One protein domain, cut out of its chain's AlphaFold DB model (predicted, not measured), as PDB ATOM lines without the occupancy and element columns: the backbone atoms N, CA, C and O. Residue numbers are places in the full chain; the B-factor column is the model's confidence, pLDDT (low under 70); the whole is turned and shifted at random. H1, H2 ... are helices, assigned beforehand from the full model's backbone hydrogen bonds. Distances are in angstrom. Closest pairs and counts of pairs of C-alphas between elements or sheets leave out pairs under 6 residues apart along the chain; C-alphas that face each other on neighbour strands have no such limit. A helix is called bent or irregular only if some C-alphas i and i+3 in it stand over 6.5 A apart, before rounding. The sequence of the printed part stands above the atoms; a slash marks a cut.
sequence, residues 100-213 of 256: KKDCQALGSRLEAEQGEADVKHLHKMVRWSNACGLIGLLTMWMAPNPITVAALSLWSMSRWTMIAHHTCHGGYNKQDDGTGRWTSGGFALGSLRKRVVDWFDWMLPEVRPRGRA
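This is residues 100 to 213 of the 256 residues of a protein of Chrysotila carterae (UniProt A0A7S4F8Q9). A long helical hairpin, H2 and H3, makes the body's length; beyond the end where H2 begins, H1 sticks out with residues 100 to 110. The stretch from residue 169 to 213, mostly without named elements but with the short H4, gathers over one side of the hairpin. The printed part has 114 residues with four named helices in the order H1, H2, H3, H4 and no named strand; the class is all helix. It is only just loose, close to compact, with a radius of gyration of the C-alphas of 16.3 A, and elongated, spanning 55 by 29 by 26 A.

H2, residues 116 to 139, and H3, residues 146 to 168, form a helical hairpin. They touch, closest at the C-alphas of Gly 136 and Thr 148, 4.4 A apart. They run opposite ways at a shallow tilt of 32 degrees, only just short of steep. H4, residues 192 to 198, is close to but not clearly touching H3, with the C-alphas of Arg 159 and Asp 198 closest at 7.8 A; their lines are about perpendicular, at 81 degrees. H1, residues 100 to 113, is apart from H2, H3 and H4. Each O i to N i+4 pair is within hydrogen-bond range in H1, H2 and H4, and 16 of 19 are in H3.

H2 is 34.5 A long, from C-alpha 116 at (369.473, 203.109, 195.415). H3 measures 31.2 A and is only just irregular: C-alphas 161 and 164 are 6.6 A apart. H1 is 20.0 A long, from C-alpha 100 at (362.353, 204.152, 167.871), and H4 is 9.8 A, ending at C-alpha 198 at (351.695, 193.860, 198.462).

The C-alphas farthest apart, of Lys 101 and Ala 143, are 55.8 A apart. The printed part has no cut. The link from H3 to H4 is long, with 23 residues. Residues 203 to 213 have pLDDT under 70.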
ATOM      1  N   LYS A 100     362.153 205.412 167.143       94.75
ATOM      2  CA  LYS A 100     362.353 204.152 167.871       94.75
ATOM      3  C   LYS A 100     363.768 204.048 168.444       94.75
ATOM      4  O   LYS A 100     363.919 203.609 169.585       94.75
ATOM      5  N   LYS A 101     364.792 204.408 167.662       96.31
ATOM      6  CA  LYS A 101     366.193 204.379 168.102       96.31
ATOM      7  C   LYS A 101     366.411 205.325 169.283       96.31
ATOM      8  O   LYS A 101     367.040 204.920 170.259       96.31
ATOM      9  N   ASP A 102     365.839 206.520 169.229       96.38
ATOM     10  CA  ASP A 102     365.950 207.510 170.300       96.38
ATOM     11  C   ASP A 102     365.242 207.041 171.578       96.38
ATOM     12  O   ASP A 102     365.827 207.091 172.661       96.38
ATOM     13  N   CYS A 103     364.033 206.472 171.469       96.25
ATOM     14  CA  CYS A 103     363.337 205.868 172.609       96.25
ATOM     15  C   CYS A 103     364.135 204.717 173.240       96.25
ATOM     16  O   CYS A 103     364.173 204.586 174.464       96.25
ATOM     17  N   GLN A 104     364.779 203.874 172.426       95.38
ATOM     18  CA  GLN A 104     365.618 202.779 172.918       95.38
ATOM     19  C   GLN A 104     366.881 203.295 173.613       95.38
ATOM     20  O   GLN A 104     367.207 202.819 174.698       95.38
ATOM     21  N   ALA A 105     367.558 204.285 173.027       96.25
ATOM     22  CA  ALA A 105     368.736 204.911 173.622       96.25
ATOM     23  C   ALA A 105     368.400 205.582 174.962       96.25
ATOM     24  O   ALA A 105     369.124 205.402 175.943       96.25
ATOM     25  N   LEU A 106     367.266 206.288 175.029       94.94
ATOM     26  CA  LEU A 106     366.756 206.882 176.262       94.94
ATOM     27  C   LEU A 106     366.444 205.812 177.314       94.94
ATOM     28  O   LEU A 106     366.861 205.949 178.461       94.94
ATOM     29  N   GLY A 107     365.767 204.729 176.923       91.38
ATOM     30  CA  GLY A 107     365.466 203.608 177.813       91.38
ATOM     31  C   GLY A 107     366.727 202.982 178.410       91.38
ATOM     32  O   GLY A 107     366.807 202.814 179.623       91.38
ATOM     33  N   SER A 108     367.743 202.710 177.584       92.69
ATOM     34  CA  SER A 108     369.022 202.156 178.051       92.69
ATOM     35  C   SER A 108     369.781 203.105 178.975       92.69
ATOM     36  O   SER A 108     370.378 202.655 179.952       92.69
ATOM     37  N   ARG A 109     369.750 204.415 178.700       94.62
ATOM     38  CA  ARG A 109     370.352 205.423 179.577       94.62
ATOM     39  C   ARG A 109     369.657 205.460 180.939       94.62
ATOM     40  O   ARG A 109     370.335 205.360 181.955       94.62
ATOM     41  N   LEU A 110     368.329 205.556 180.962       90.81
ATOM     42  CA  LEU A 110     367.559 205.610 182.208       90.81
ATOM     43  C   LEU A 110     367.720 204.325 183.024       90.81
ATOM     44  O   LEU A 110     367.936 204.391 184.225       90.81
ATOM     45  N   GLU A 111     367.699 203.155 182.381       88.44
ATOM     46  CA  GLU A 111     367.945 201.869 183.046       88.44
ATOM     47  C   GLU A 111     369.359 201.781 183.655       88.44
ATOM     48  O   GLU A 111     369.567 201.121 184.679       88.44
ATOM     49  N   ALA A 112     370.352 202.437 183.046       89.31
ATOM     50  CA  ALA A 112     371.705 202.530 183.592       89.31
ATOM     51  C   ALA A 112     371.798 203.492 184.788       89.31
ATOM     52  O   ALA A 112     372.549 203.205 185.718       89.31
ATOM     53  N   GLU A 113     371.029 204.582 184.772       90.56
ATOM     54  CA  GLU A 113     370.978 205.591 185.839       90.56
ATOM     55  C   GLU A 113     370.167 205.139 187.067       90.56
ATOM     56  O   GLU A 113     370.326 205.716 188.143       90.56
ATOM     57  N   GLN A 114     369.336 204.096 186.942       88.19
ATOM     58  CA  GLN A 114     368.566 203.579 188.072       88.19
ATOM     59  C   GLN A 114     369.467 203.069 189.210       88.19
ATOM     60  O   GLN A 114     370.377 202.263 188.989       88.19
ATOM     61  N   GLY A 115     369.141 203.437 190.449       88.38
ATOM     62  CA  GLY A 115     369.949 203.079 191.614       88.38
ATOM     63  C   GLY A 115     369.205 203.086 192.948       88.38
ATOM     64  O   GLY A 115     367.980 203.034 193.027       88.38
ATOM     65  N   GLU A 116     369.975 203.166 194.033       88.69
ATOM     66  CA  GLU A 116     369.473 203.109 195.415       88.69
ATOM     67  C   GLU A 116     368.455 204.222 195.738       88.69
ATOM     68  O   GLU A 116     367.557 204.046 196.563       88.69
ATOM     69  N   ALA A 117     368.567 205.380 195.080       89.75
ATOM     70  CA  ALA A 117     367.618 206.480 195.245       89.75
ATOM     71  C   ALA A 117     366.193 206.086 194.813       89.75
ATOM     72  O   ALA A 117     365.230 206.431 195.504       89.75
ATOM     73  N   ASP A 118     366.062 205.304 193.740       89.44
ATOM     74  CA  ASP A 118     364.769 204.849 193.219       89.44
ATOM     75  C   ASP A 118     364.126 203.820 194.147       89.44
ATOM     76  O   ASP A 118     362.922 203.871 194.398       89.44
ATOM     77  N   VAL A 119     364.935 202.936 194.743       89.19
ATOM     78  CA  VAL A 119     364.473 201.961 195.745       89.19
ATOM     79  C   VAL A 119     363.979 202.674 197.001       89.19
ATOM     80  O   VAL A 119     362.895 202.384 197.513       89.19
ATOM     81  N   LYS A 120     364.727 203.672 197.483       91.69
ATOM     82  CA  LYS A 120     364.301 204.506 198.617       91.69
ATOM     83  C   LYS A 120     363.009 205.255 198.309       91.69
ATOM     84  O   LYS A 120     362.145 205.361 199.185       91.69
ATOM     85  N   HIS A 121     362.857 205.752 197.083       91.38
ATOM     86  CA  HIS A 121     361.625 206.386 196.633       91.38
ATOM     87  C   HIS A 121     360.454 205.391 196.599       91.38
ATOM     88  O   HIS A 121     359.401 205.681 197.169       91.38
ATOM     89  N   LEU A 122     360.650 204.189 196.051       90.69
ATOM     90  CA  LEU A 122     359.649 203.120 196.054       90.69
ATOM     91  C   LEU A 122     359.210 202.771 197.482       90.69
ATOM     92  O   LEU A 122     358.021 202.796 197.799       90.69
ATOM     93  N   HIS A 123     360.158 202.527 198.388       90.75
ATOM     94  CA  HIS A 123     359.861 202.242 199.794       90.75
ATOM     95  C   HIS A 123     359.178 203.411 200.506       90.75
ATOM     96  O   HIS A 123     358.346 203.204 201.393       90.75
ATOM     97  N   LYS A 124     359.491 204.659 200.139       94.62
ATOM     98  CA  LYS A 124     358.737 205.827 200.605       94.62
ATOM     99  C   LYS A 124     357.285 205.720 200.137       94.62
ATOM    100  O   LYS A 124     356.403 205.742 200.989       94.62
ATOM    101  N   MET A 125     357.034 205.535 198.844       94.06
ATOM    102  CA  MET A 125     355.677 205.436 198.296       94.06
ATOM    103  C   MET A 125     354.862 204.293 198.916       94.06
ATOM    104  O   MET A 125     353.711 204.499 199.297       94.06
ATOM    105  N   VAL A 126     355.473 203.125 199.125       92.44
ATOM    106  CA  VAL A 126     354.838 201.987 199.810       92.44
ATOM    107  C   VAL A 126     354.445 202.341 201.246       92.44
ATOM    108  O   VAL A 126     353.349 201.992 201.683       92.44
ATOM    109  N   ARG A 127     355.294 203.067 201.987       94.50
ATOM    110  CA  ARG A 127     354.967 203.521 203.351       94.50
ATOM    111  C   ARG A 127     353.792 204.497 203.372       94.50
ATOM    112  O   ARG A 127     352.912 204.328 204.208       94.50
ATOM    113  N   TRP A 128     353.750 205.466 202.457       95.38
ATOM    114  CA  TRP A 128     352.616 206.395 202.339       95.38
ATOM    115  C   TRP A 128     351.320 205.661 201.994       95.38
ATOM    116  O   TRP A 128     350.302 205.875 202.644       95.38
ATOM    117  N   SER A 129     351.381 204.731 201.040       94.31
ATOM    118  CA  SER A 129     350.248 203.877 200.680       94.31
ATOM    119  C   SER A 129     349.743 203.078 201.889       94.31
ATOM    120  O   SER A 129     348.553 203.096 202.190       94.31
ATOM    121  N   ASN A 130     350.645 202.443 202.642       93.56
ATOM    122  CA  ASN A 130     350.287 201.687 203.844       93.56
ATOM    123  C   ASN A 130     349.699 202.559 204.952       93.56
ATOM    124  O   ASN A 130     348.789 202.110 205.639       93.56
ATOM    125  N   ALA A 131     350.190 203.788 205.122       95.25
ATOM    126  CA  ALA A 131     349.614 204.731 206.071       95.25
ATOM    127  C   ALA A 131     348.166 205.078 205.692       95.25
ATOM    128  O   ALA A 131     347.288 205.011 206.547       95.25
ATOM    129  N   CYS A 132     347.893 205.353 204.412       94.31
ATOM    130  CA  CYS A 132     346.530 205.575 203.922       94.31
ATOM    131  C   CYS A 132     345.636 204.343 204.129       94.31
ATOM    132  O   CYS A 132     344.516 204.479 204.611       94.31
ATOM    133  N   GLY A 133     346.135 203.139 203.832       93.06
ATOM    134  CA  GLY A 133     345.389 201.898 204.059       93.06
ATOM    135  C   GLY A 133     345.071 201.673 205.537       93.06
ATOM    136  O   GLY A 133     343.933 201.374 205.884       93.06
ATOM    137  N   LEU A 134     346.049 201.887 206.421       94.62
ATOM    138  CA  LEU A 134     345.866 201.769 207.867       94.62
ATOM    139  C   LEU A 134     344.842 202.782 208.387       94.62
ATOM    140  O   LEU A 134     343.937 202.393 209.117       94.62
ATOM    141  N   ILE A 135     344.955 204.053 207.990       95.12
ATOM    142  CA  ILE A 135     343.995 205.096 208.367       95.12
ATOM    143  C   ILE A 135     342.604 204.701 207.881       95.12
ATOM    144  O   ILE A 135     341.697 204.606 208.695       95.12
ATOM    145  N   GLY A 136     342.452 204.383 206.594       93.88
ATOM    146  CA  GLY A 136     341.163 204.020 206.012       93.88
ATOM    147  C   GLY A 136     340.507 202.817 206.693       93.88
ATOM    148  O   GLY A 136     339.316 202.858 206.991       93.88
ATOM    149  N   LEU A 137     341.272 201.767 207.003       92.81
ATOM    150  CA  LEU A 137     340.752 200.589 207.704       92.81
ATOM    151  C   LEU A 137     340.383 200.895 209.164       92.81
ATOM    152  O   LEU A 137     339.342 200.440 209.636       92.81
ATOM    153  N   LEU A 138     341.188 201.694 209.872       94.56
ATOM    154  CA  LEU A 138     340.914 202.090 211.259       94.56
ATOM    155  C   LEU A 138     339.736 203.059 211.381       94.56
ATOM    156  O   LEU A 138     339.088 203.094 212.423       94.56
ATOM    157  N   THR A 139     339.450 203.843 210.342       93.69
ATOM    158  CA  THR A 139     338.363 204.825 210.341       93.69
ATOM    159  C   THR A 139     337.075 204.306 209.698       93.69
ATOM    160  O   THR A 139     336.075 205.024 209.676       93.69
ATOM    161  N   MET A 140     337.060 203.063 209.201       92.38
ATOM    162  CA  MET A 140     335.924 202.478 208.475       92.38
ATOM    163  C   MET A 140     334.666 202.281 209.332       92.38
ATOM    164  O   MET A 140     333.560 202.321 208.805       92.38
ATOM    165  N   TRP A 141     334.820 202.076 210.642       91.38
ATOM    166  CA  TRP A 141     333.699 201.858 211.564       91.38
ATOM    167  C   TRP A 141     332.946 203.145 211.931       91.38
ATOM    168  O   TRP A 141     331.847 203.080 212.479       91.38
ATOM    169  N   MET A 142     333.530 204.313 211.656       89.19
ATOM    170  CA  MET A 142     332.864 205.589 211.890       89.19
ATOM    171  C   MET A 142     331.801 205.829 210.809       89.19
ATOM    172  O   MET A 142     331.976 205.424 209.659       89.19
ATOM    173  N   ALA A 143     330.712 206.519 211.176       84.81
ATOM    174  CA  ALA A 143     329.722 207.073 210.242       84.81
ATOM    175  C   ALA A 143     330.425 207.731 209.034       84.81
ATOM    176  O   ALA A 143     331.554 208.196 209.213       84.81
ATOM    177  N   PRO A 144     329.816 207.765 207.827       80.62
ATOM    178  CA  PRO A 144     330.522 208.019 206.570       80.62
ATOM    179  C   PRO A 144     331.488 209.197 206.686       80.62
ATOM    180  O   PRO A 144     331.093 210.362 206.717       80.62
ATOM    181  N   ASN A 145     332.772 208.855 206.794       89.44
ATOM    182  CA  ASN A 145     333.835 209.807 207.043       89.44
ATOM    183  C   ASN A 145     334.569 210.041 205.717       89.44
ATOM    184  O   ASN A 145     335.140 209.091 205.169       89.44
ATOM    185  N   PRO A 146     334.594 211.277 205.189       92.12
ATOM    186  CA  PRO A 146     335.307 211.578 203.948       92.12
ATOM    187  C   PRO A 146     336.796 211.205 204.021       92.12
ATOM    188  O   PRO A 146     337.387 210.864 203.000       92.12
ATOM    189  N   ILE A 147     337.388 211.183 205.222       92.94
ATOM    190  CA  ILE A 147     338.767 210.734 205.448       92.94
ATOM    191  C   ILE A 147     338.912 209.249 205.113       92.94
ATOM    192  O   ILE A 147     339.854 208.884 204.420       92.94
ATOM    193  N   THR A 148     337.972 208.401 205.538       94.56
ATOM    194  CA  THR A 148     337.966 206.967 205.203       94.56
ATOM    195  C   THR A 148     337.923 206.770 203.694       94.56
ATOM    196  O   THR A 148     338.719 206.009 203.146       94.56
ATOM    197  N   VAL A 149     337.022 207.485 203.014       93.75
ATOM    198  CA  VAL A 149     336.848 207.385 201.559       93.75
ATOM    199  C   VAL A 149     338.126 207.807 200.836       93.75
ATOM    200  O   VAL A 149     338.619 207.072 199.981       93.75
ATOM    201  N   ALA A 150     338.702 208.951 201.208       95.50
ATOM    202  CA  ALA A 150     339.936 209.445 200.612       95.50
ATOM    203  C   ALA A 150     341.128 208.518 200.897       95.50
ATOM    204  O   ALA A 150     341.903 208.215 199.992       95.50
ATOM    205  N   ALA A 151     341.263 208.031 202.131       95.25
ATOM    206  CA  ALA A 151     342.370 207.177 202.546       95.25
ATOM    207  C   ALA A 151     342.330 205.808 201.850       95.25
ATOM    208  O   ALA A 151     343.346 205.372 201.307       95.25
ATOM    209  N   LEU A 152     341.160 205.163 201.776       93.38
ATOM    210  CA  LEU A 152     340.994 203.904 201.042       93.38
ATOM    211  C   LEU A 152     341.148 204.101 199.527       93.38
ATOM    212  O   LEU A 152     341.799 203.287 198.877       93.38
ATOM    213  N   SER A 153     340.627 205.201 198.970       93.38
ATOM    214  CA  SER A 153     340.816 205.543 197.554       93.38
ATOM    215  C   SER A 153     342.299 205.704 197.208       93.38
ATOM    216  O   SER A 153     342.789 205.064 196.279       93.38
ATOM    217  N   LEU A 154     343.040 206.493 197.994       94.56
ATOM    218  CA  LEU A 154     344.477 206.696 197.809       94.56
ATOM    219  C   LEU A 154     345.266 205.403 198.006       94.56
ATOM    220  O   LEU A 154     346.216 205.153 197.264       94.56
ATOM    221  N   TRP A 155     344.884 204.570 198.975       93.81
ATOM    222  CA  TRP A 155     345.522 203.275 199.192       93.81
ATOM    223  C   TRP A 155     345.385 202.366 197.964       93.81
ATOM    224  O   TRP A 155     346.407 201.952 197.410       93.81
ATOM    225  N   SER A 156     344.164 202.135 197.478       91.19
ATOM    226  CA  SER A 156     343.904 201.273 196.316       91.19
ATOM    227  C   SER A 156     344.523 201.828 195.033       91.19
ATOM    228  O   SER A 156     345.198 201.109 194.296       91.19
ATOM    229  N   MET A 157     344.368 203.132 194.793       92.44
ATOM    230  CA  MET A 157     344.919 203.799 193.615       92.44
ATOM    231  C   MET A 157     346.452 203.693 193.605       92.44
ATOM    232  O   MET A 157     347.036 203.280 192.604       92.44
ATOM    233  N   SER A 158     347.120 204.022 194.722       92.19
ATOM    234  CA  SER A 158     348.593 204.056 194.783       92.19
ATOM    235  C   SER A 158     349.198 202.670 194.630       92.19
ATOM    236  O   SER A 158     350.248 202.516 194.004       92.19
ATOM    237  N   ARG A 159     348.513 201.644 195.142       90.19
ATOM    238  CA  ARG A 159     348.899 200.257 194.903       90.19
ATOM    239  C   ARG A 159     348.860 199.938 193.422       90.19
ATOM    240  O   ARG A 159     349.871 199.470 192.900       90.19
ATOM    241  N   TRP A 160     347.751 200.247 192.756       87.94
ATOM    242  CA  TRP A 160     347.568 199.910 191.353       87.94
ATOM    243  C   TRP A 160     348.507 200.681 190.420       87.94
ATOM    244  O   TRP A 160     349.353 200.068 189.766       87.94
ATOM    245  N   THR A 161     348.406 202.012 190.381       90.19
ATOM    246  CA  THR A 161     349.118 202.829 189.383       90.19
ATOM    247  C   THR A 161     350.603 202.966 189.675       90.19
ATOM    248  O   THR A 161     351.401 202.934 188.747       90.19
ATOM    249  N   MET A 162     350.990 203.121 190.944       90.94
ATOM    250  CA  MET A 162     352.354 203.531 191.286       90.94
ATOM    251  C   MET A 162     353.247 202.347 191.634       90.94
ATOM    252  O   MET A 162     354.432 202.353 191.316       90.94
ATOM    253  N   ILE A 163     352.702 201.328 192.299       91.12
ATOM    254  CA  ILE A 163     353.513 200.222 192.807       91.12
ATOM    255  C   ILE A 163     353.463 199.055 191.827       91.12
ATOM    256  O   ILE A 163     354.472 198.714 191.208       91.12
ATOM    257  N   ALA A 164     352.303 198.433 191.641       88.75
ATOM    258  CA  ALA A 164     352.264 197.184 190.895       88.75
ATOM    259  C   ALA A 164     352.320 197.355 189.395       88.75
ATOM    260  O   ALA A 164     352.949 196.525 188.758       88.75
ATOM    261  N   HIS A 165     351.705 198.387 188.814       88.81
ATOM    262  CA  HIS A 165     351.813 198.610 187.374       88.81
ATOM    263  C   HIS A 165     353.293 198.681 186.962       88.81
ATOM    264  O   HIS A 165     353.762 197.874 186.156       88.81
ATOM    265  N   HIS A 166     354.073 199.540 187.620       89.25
ATOM    266  CA  HIS A 166     355.510 199.666 187.372       89.25
ATOM    267  C   HIS A 166     356.285 198.376 187.678       89.25
ATOM    268  O   HIS A 166     357.135 197.962 186.884       89.25
ATOM    269  N   THR A 167     355.957 197.686 188.773       88.88
ATOM    270  CA  THR A 167     356.624 196.428 189.144       88.88
ATOM    271  C   THR A 167     356.330 195.298 188.146       88.88
ATOM    272  O   THR A 167     357.243 194.614 187.688       88.88
ATOM    273  N   CYS A 168     355.076 195.135 187.719       85.94
ATOM    274  CA  CYS A 168     354.624 194.132 186.749       85.94
ATOM    275  C   CYS A 168     355.150 194.394 185.330       85.94
ATOM    276  O   CYS A 168     355.372 193.444 184.565       85.94
ATOM    277  N   HIS A 169     355.403 195.660 184.980       86.25
ATOM    278  CA  HIS A 169     356.124 196.035 183.761       86.25
ATOM    279  C   HIS A 169     357.645 195.848 183.874       86.25
ATOM    280  O   HIS A 169     358.334 195.868 182.856       86.25
ATOM    281  N   GLY A 170     358.155 195.539 185.069       86.44
ATOM    282  CA  GLY A 170     359.558 195.216 185.308       86.44
ATOM    283  C   GLY A 170     360.438 196.425 185.594       86.44
ATOM    284  O   GLY A 170     361.655 196.290 185.521       86.44
ATOM    285  N   GLY A 171     359.847 197.571 185.947       86.62
ATOM    286  CA  GLY A 171     360.574 198.813 186.221       86.62
ATOM    287  C   GLY A 171     361.587 198.718 187.366       86.62
ATOM    288  O   GLY A 171     362.508 199.523 187.403       86.62
ATOM    289  N   TYR A 172     361.445 197.718 188.245       87.06
ATOM    290  CA  TYR A 172     362.315 197.473 189.403       87.06
ATOM    291  C   TYR A 172     363.071 196.135 189.339       87.06
ATOM    292  O   TYR A 172     363.682 195.724 190.320       87.06
ATOM    293  N   ASN A 173     363.064 195.434 188.194       86.50
ATOM    294  CA  ASN A 173     363.698 194.112 188.081       86.50
ATOM    295  C   ASN A 173     365.209 194.131 188.382       86.50
ATOM    296  O   ASN A 173     365.747 193.121 188.827       86.50
ATOM    297  N   LYS A 174     365.899 195.243 188.092       84.31
ATOM    298  CA  LYS A 174     367.354 195.385 188.259       84.31
ATOM    299  C   LYS A 174     367.745 195.792 189.687       84.31
ATOM    300  O   LYS A 174     368.870 195.536 190.098       84.31
ATOM    301  N   GLN A 175     366.818 196.391 190.430       82.06
ATOM    302  CA  GLN A 175     367.014 196.914 191.786       82.06
ATOM    303  C   GLN A 175     366.342 196.039 192.852       82.06
ATOM    304  O   GLN A 175     366.160 196.471 193.988       82.06
ATOM    305  N   ASP A 176     365.942 194.821 192.488       81.94
ATOM    306  CA  ASP A 176     365.434 193.857 193.451       81.94
ATOM    307  C   ASP A 176     366.550 193.462 194.430       81.94
ATOM    308  O   ASP A 176     367.690 193.202 194.044       81.94
ATOM    309  N   ASP A 177     366.205 193.389 195.710       78.25
ATOM    310  CA  ASP A 177     367.089 193.051 196.831       78.25
ATOM    311  C   ASP A 177     367.443 191.547 196.898       78.25
ATOM    312  O   ASP A 177     367.890 191.042 197.926       78.25
ATOM    313  N   GLY A 178     367.216 190.809 195.807       77.44
ATOM    314  CA  GLY A 178     367.391 189.361 195.713       77.44
ATOM    315  C   GLY A 178     366.224 188.555 196.291       77.44
ATOM    316  O   GLY A 178     366.231 187.327 196.198       77.44
ATOM    317  N   THR A 179     365.203 189.206 196.864       80.00
ATOM    318  CA  THR A 179     364.017 188.519 197.409       80.00
ATOM    319  C   THR A 179     363.004 188.123 196.333       80.00
ATOM    320  O   THR A 179     362.066 187.360 196.601       80.00
ATOM    321  N   GLY A 180     363.156 188.651 195.117       82.12
ATOM    322  CA  GLY A 180     362.238 188.492 193.999       82.12
ATOM    323  C   GLY A 180     360.931 189.268 194.162       82.12
ATOM    324  O   GLY A 180     360.049 189.138 193.308       82.12
ATOM    325  N   ARG A 181     360.757 190.040 195.246       82.88
ATOM    326  CA  ARG A 181     359.488 190.695 195.596       82.88
ATOM    327  C   ARG A 181     359.139 191.828 194.641       82.88
ATOM    328  O   ARG A 181     357.968 191.964 194.301       82.88
ATOM    329  N   TRP A 182     360.119 192.606 194.190       85.56
ATOM    330  CA  TRP A 182     359.907 193.751 193.296       85.56
ATOM    331  C   TRP A 182     360.169 193.399 191.830       85.56
ATOM    332  O   TRP A 182     360.385 194.263 190.983       85.56
ATOM    333  N   THR A 183     360.106 192.110 191.504       86.44
ATOM    334  CA  THR A 183     360.247 191.642 190.130       86.44
ATOM    335  C   THR A 183     358.889 191.440 189.474       86.44
ATOM    336  O   THR A 183     357.933 190.957 190.085       86.44
ATOM    337  N   SER A 184     358.826 191.694 188.171       83.81
ATOM    338  CA  SER A 184     357.643 191.441 187.332       83.81
ATOM    339  C   SER A 184     357.112 190.000 187.377       83.81
ATOM    340  O   SER A 184     355.978 189.756 186.970       83.81
ATOM    341  N   GLY A 185     357.924 189.037 187.826       76.69
ATOM    342  CA  GLY A 185     357.547 187.627 187.954       76.69
ATOM    343  C   GLY A 185     357.290 187.151 189.385       76.69
ATOM    344  O   GLY A 185     356.787 186.039 189.549       76.69
ATOM    345  N   GLY A 186     357.642 187.942 190.402       79.19
ATOM    346  CA  GLY A 186     357.531 187.570 191.817       79.19
ATOM    347  C   GLY A 186     356.659 188.506 192.659       79.19
ATOM    348  O   GLY A 186     356.291 188.140 193.778       79.19
ATOM    349  N   PHE A 187     356.273 189.664 192.119       84.12
ATOM    350  CA  PHE A 187     355.426 190.632 192.806       84.12
ATOM    351  C   PHE A 187     354.077 190.042 193.221       84.12
ATOM    352  O   PHE A 187     353.333 189.518 192.394       84.12
ATOM    353  N   ALA A 188     353.776 190.124 194.521       77.31
ATOM    354  CA  ALA A 188     352.555 189.606 195.143       77.31
ATOM    355  C   ALA A 188     352.271 188.103 194.890       77.31
ATOM    356  O   ALA A 188     351.142 187.633 195.054       77.31
ATOM    357  N   LEU A 189     353.301 187.315 194.554       80.19
ATOM    358  CA  LEU A 189     353.199 185.868 194.347       80.19
ATOM    359  C   LEU A 189     353.806 185.064 195.509       80.19
ATOM    360  O   LEU A 189     354.752 185.478 196.179       80.19
ATOM    361  N   GLY A 190     353.253 183.868 195.734       74.56
ATOM    362  CA  GLY A 190     353.813 182.836 196.613       74.56
ATOM    363  C   GLY A 190     353.087 182.626 197.945       74.56
ATOM    364  O   GLY A 190     352.921 181.485 198.350       74.56
ATOM    365  N   SER A 191     352.614 183.677 198.623       80.81
ATOM    366  CA  SER A 191     351.883 183.526 199.896       80.81
ATOM    367  C   SER A 191     350.703 184.487 200.007       80.81
ATOM    368  O   SER A 191     350.745 185.591 199.460       80.81
ATOM    369  N   LEU A 192     349.674 184.097 200.770       80.19
ATOM    370  CA  LEU A 192     348.532 184.966 201.076       80.19
ATOM    371  C   LEU A 192     348.975 186.258 201.772       80.19
ATOM    372  O   LEU A 192     348.456 187.324 201.465       80.19
ATOM    373  N   ARG A 193     349.999 186.193 202.630       80.75
ATOM    374  CA  ARG A 193     350.579 187.380 203.274       80.75
ATOM    375  C   ARG A 193     351.143 188.369 202.253       80.75
ATOM    376  O   ARG A 193     350.866 189.557 202.362       80.75
ATOM    377  N   LYS A 194     351.912 187.892 201.264       81.06
ATOM    378  CA  LYS A 194     352.424 188.748 200.180       81.06
ATOM    379  C   LYS A 194     351.278 189.344 199.371       81.06
ATOM    380  O   LYS A 194     351.333 190.521 199.062       81.06
ATOM    381  N   ARG A 195     350.206 188.589 199.109       81.12
ATOM    382  CA  ARG A 195     349.006 189.150 198.468       81.12
ATOM    383  C   ARG A 195     348.393 190.268 199.307       81.12
ATOM    384  O   ARG A 195     348.298 191.378 198.825       81.12
ATOM    385  N   VAL A 196     348.084 190.039 200.578       79.94
ATOM    386  CA  VAL A 196     347.428 191.062 201.411       79.94
ATOM    387  C   VAL A 196     348.302 192.308 201.617       79.94
ATOM    388  O   VAL A 196     347.795 193.424 201.600       79.94
ATOM    389  N   VAL A 197     349.616 192.141 201.792       79.06
ATOM    390  CA  VAL A 197     350.529 193.263 202.078       79.06
ATOM    391  C   VAL A 197     350.979 193.990 200.810       79.06
ATOM    392  O   VAL A 197     351.165 195.208 200.843       79.06
ATOM    393  N   ASP A 198     351.186 193.273 199.705       78.81
ATOM    394  CA  ASP A 198     351.695 193.860 198.462       78.81
ATOM    395  C   ASP A 198     350.583 194.260 197.492       78.81
ATOM    396  O   ASP A 198     350.750 195.228 196.745       78.81
ATOM    397  N   TRP A 199     349.449 193.558 197.531       77.56
ATOM    398  CA  TRP A 199     348.399 193.631 196.524       77.56
ATOM    399  C   TRP A 199     347.022 193.214 197.064       77.56
ATOM    400  O   TRP A 199     346.504 192.133 196.767       77.56
ATOM    401  N   PHE A 200     346.428 194.082 197.882       74.25
ATOM    402  CA  PHE A 200     345.051 193.922 198.345       74.25
ATOM    403  C   PHE A 200     344.070 194.415 197.271       74.25
ATOM    404  O   PHE A 200     343.408 195.435 197.432       74.25
ATOM    405  N   ASP A 201     344.038 193.720 196.138       75.69
ATOM    406  CA  ASP A 201     343.138 194.024 195.029       75.69
ATOM    407  C   ASP A 201     342.573 192.729 194.424       75.69
ATOM    408  O   ASP A 201     343.120 191.637 194.606       75.69
ATOM    409  N   TRP A 202     341.453 192.848 193.715       70.25
ATOM    410  CA  TRP A 202     340.741 191.729 193.099       70.25
ATOM    411  C   TRP A 202     341.414 191.226 191.814       70.25
ATOM    412  O   TRP A 202     341.143 190.108 191.379       70.25
ATOM    413  N   MET A 203     342.306 192.013 191.202       65.62
ATOM    414  CA  MET A 203     343.080 191.582 190.037       65.62
ATOM    415  C   MET A 203     344.238 190.677 190.441       65.62
ATOM    416  O   MET A 203     344.981 190.969 191.370       65.62
ATOM    417  N   LEU A 204     344.450 189.584 189.711       66.44
ATOM    418  CA  LEU A 204     345.543 188.660 189.992       66.44
ATOM    419  C   LEU A 204     346.784 189.039 189.155       66.44
ATOM    420  O   LEU A 204     346.705 189.026 187.928       66.44
ATOM    421  N   PRO A 205     347.955 189.317 189.765       64.06
ATOM    422  CA  PRO A 205     349.179 189.667 189.023       64.06
ATOM    423  C   PRO A 205     349.757 188.516 188.175       64.06
ATOM    424  O   PRO A 205     350.631 188.719 187.336       64.06
ATOM    425  N   GLU A 206     349.290 187.283 188.388       63.16
ATOM    426  CA  GLU A 206     349.831 186.043 187.805       63.16
ATOM    427  C   GLU A 206     349.499 185.794 186.328       63.16
ATOM    428  O   GLU A 206     349.920 184.778 185.775       63.16
ATOM    429  N   VAL A 207     348.816 186.716 185.643       49.78
ATOM    430  CA  VAL A 207     348.390 186.528 184.240       49.78
ATOM    431  C   VAL A 207     349.570 186.509 183.250       49.78
ATOM    432  O   VAL A 207     349.398 186.159 182.085       49.78
ATOM    433  N   ARG A 208     350.810 186.790 183.681       47.69
ATOM    434  CA  ARG A 208     352.007 186.529 182.863       47.69
ATOM    435  C   ARG A 208     352.425 185.054 182.995       47.69
ATOM    436  O   ARG A 208     352.917 184.662 184.055       47.69
ATOM    437  N   PRO A 209     352.359 184.231 181.926       43.16
ATOM    438  CA  PRO A 209     352.796 182.842 181.997       43.16
ATOM    439  C   PRO A 209     354.276 182.754 182.392       43.16
ATOM    440  O   PRO A 209     355.159 183.241 181.677       43.16
ATOM    441  N   ARG A 210     354.551 182.070 183.511       51.56
ATOM    442  CA  ARG A 210     355.889 181.824 184.093       51.56
ATOM    443  C   ARG A 210     356.892 181.135 183.144       51.56
ATOM    444  O   ARG A 210     358.073 181.038 183.463       51.56
ATOM    445  N   GLY A 211     356.463 180.687 181.963       42.84
ATOM    446  CA  GLY A 211     357.278 179.905 181.030       42.84
ATOM    447  C   GLY A 211     358.282 180.684 180.166       42.84
ATOM    448  O   GLY A 211     359.232 180.081 179.675       42.84
ATOM    449  N   ARG A 212     358.133 182.005 179.957       46.38
ATOM    450  CA  ARG A 212     358.987 182.725 178.975       46.38
ATOM    451  C   ARG A 212     360.269 183.342 179.545       46.38
ATOM    452  O   ARG A 212     361.229 183.493 178.794       46.38
ATOM    453  N   ALA A 213     360.329 183.665 180.838       49.12
ATOM    454  CA  ALA A 213     361.530 184.261 181.439       49.12
ATOM    455  C   ALA A 213     362.669 183.232 181.591       49.12
ATOM    456  O   ALA A 213     363.798 183.487 181.176       49.12
TER     457      ALA A 213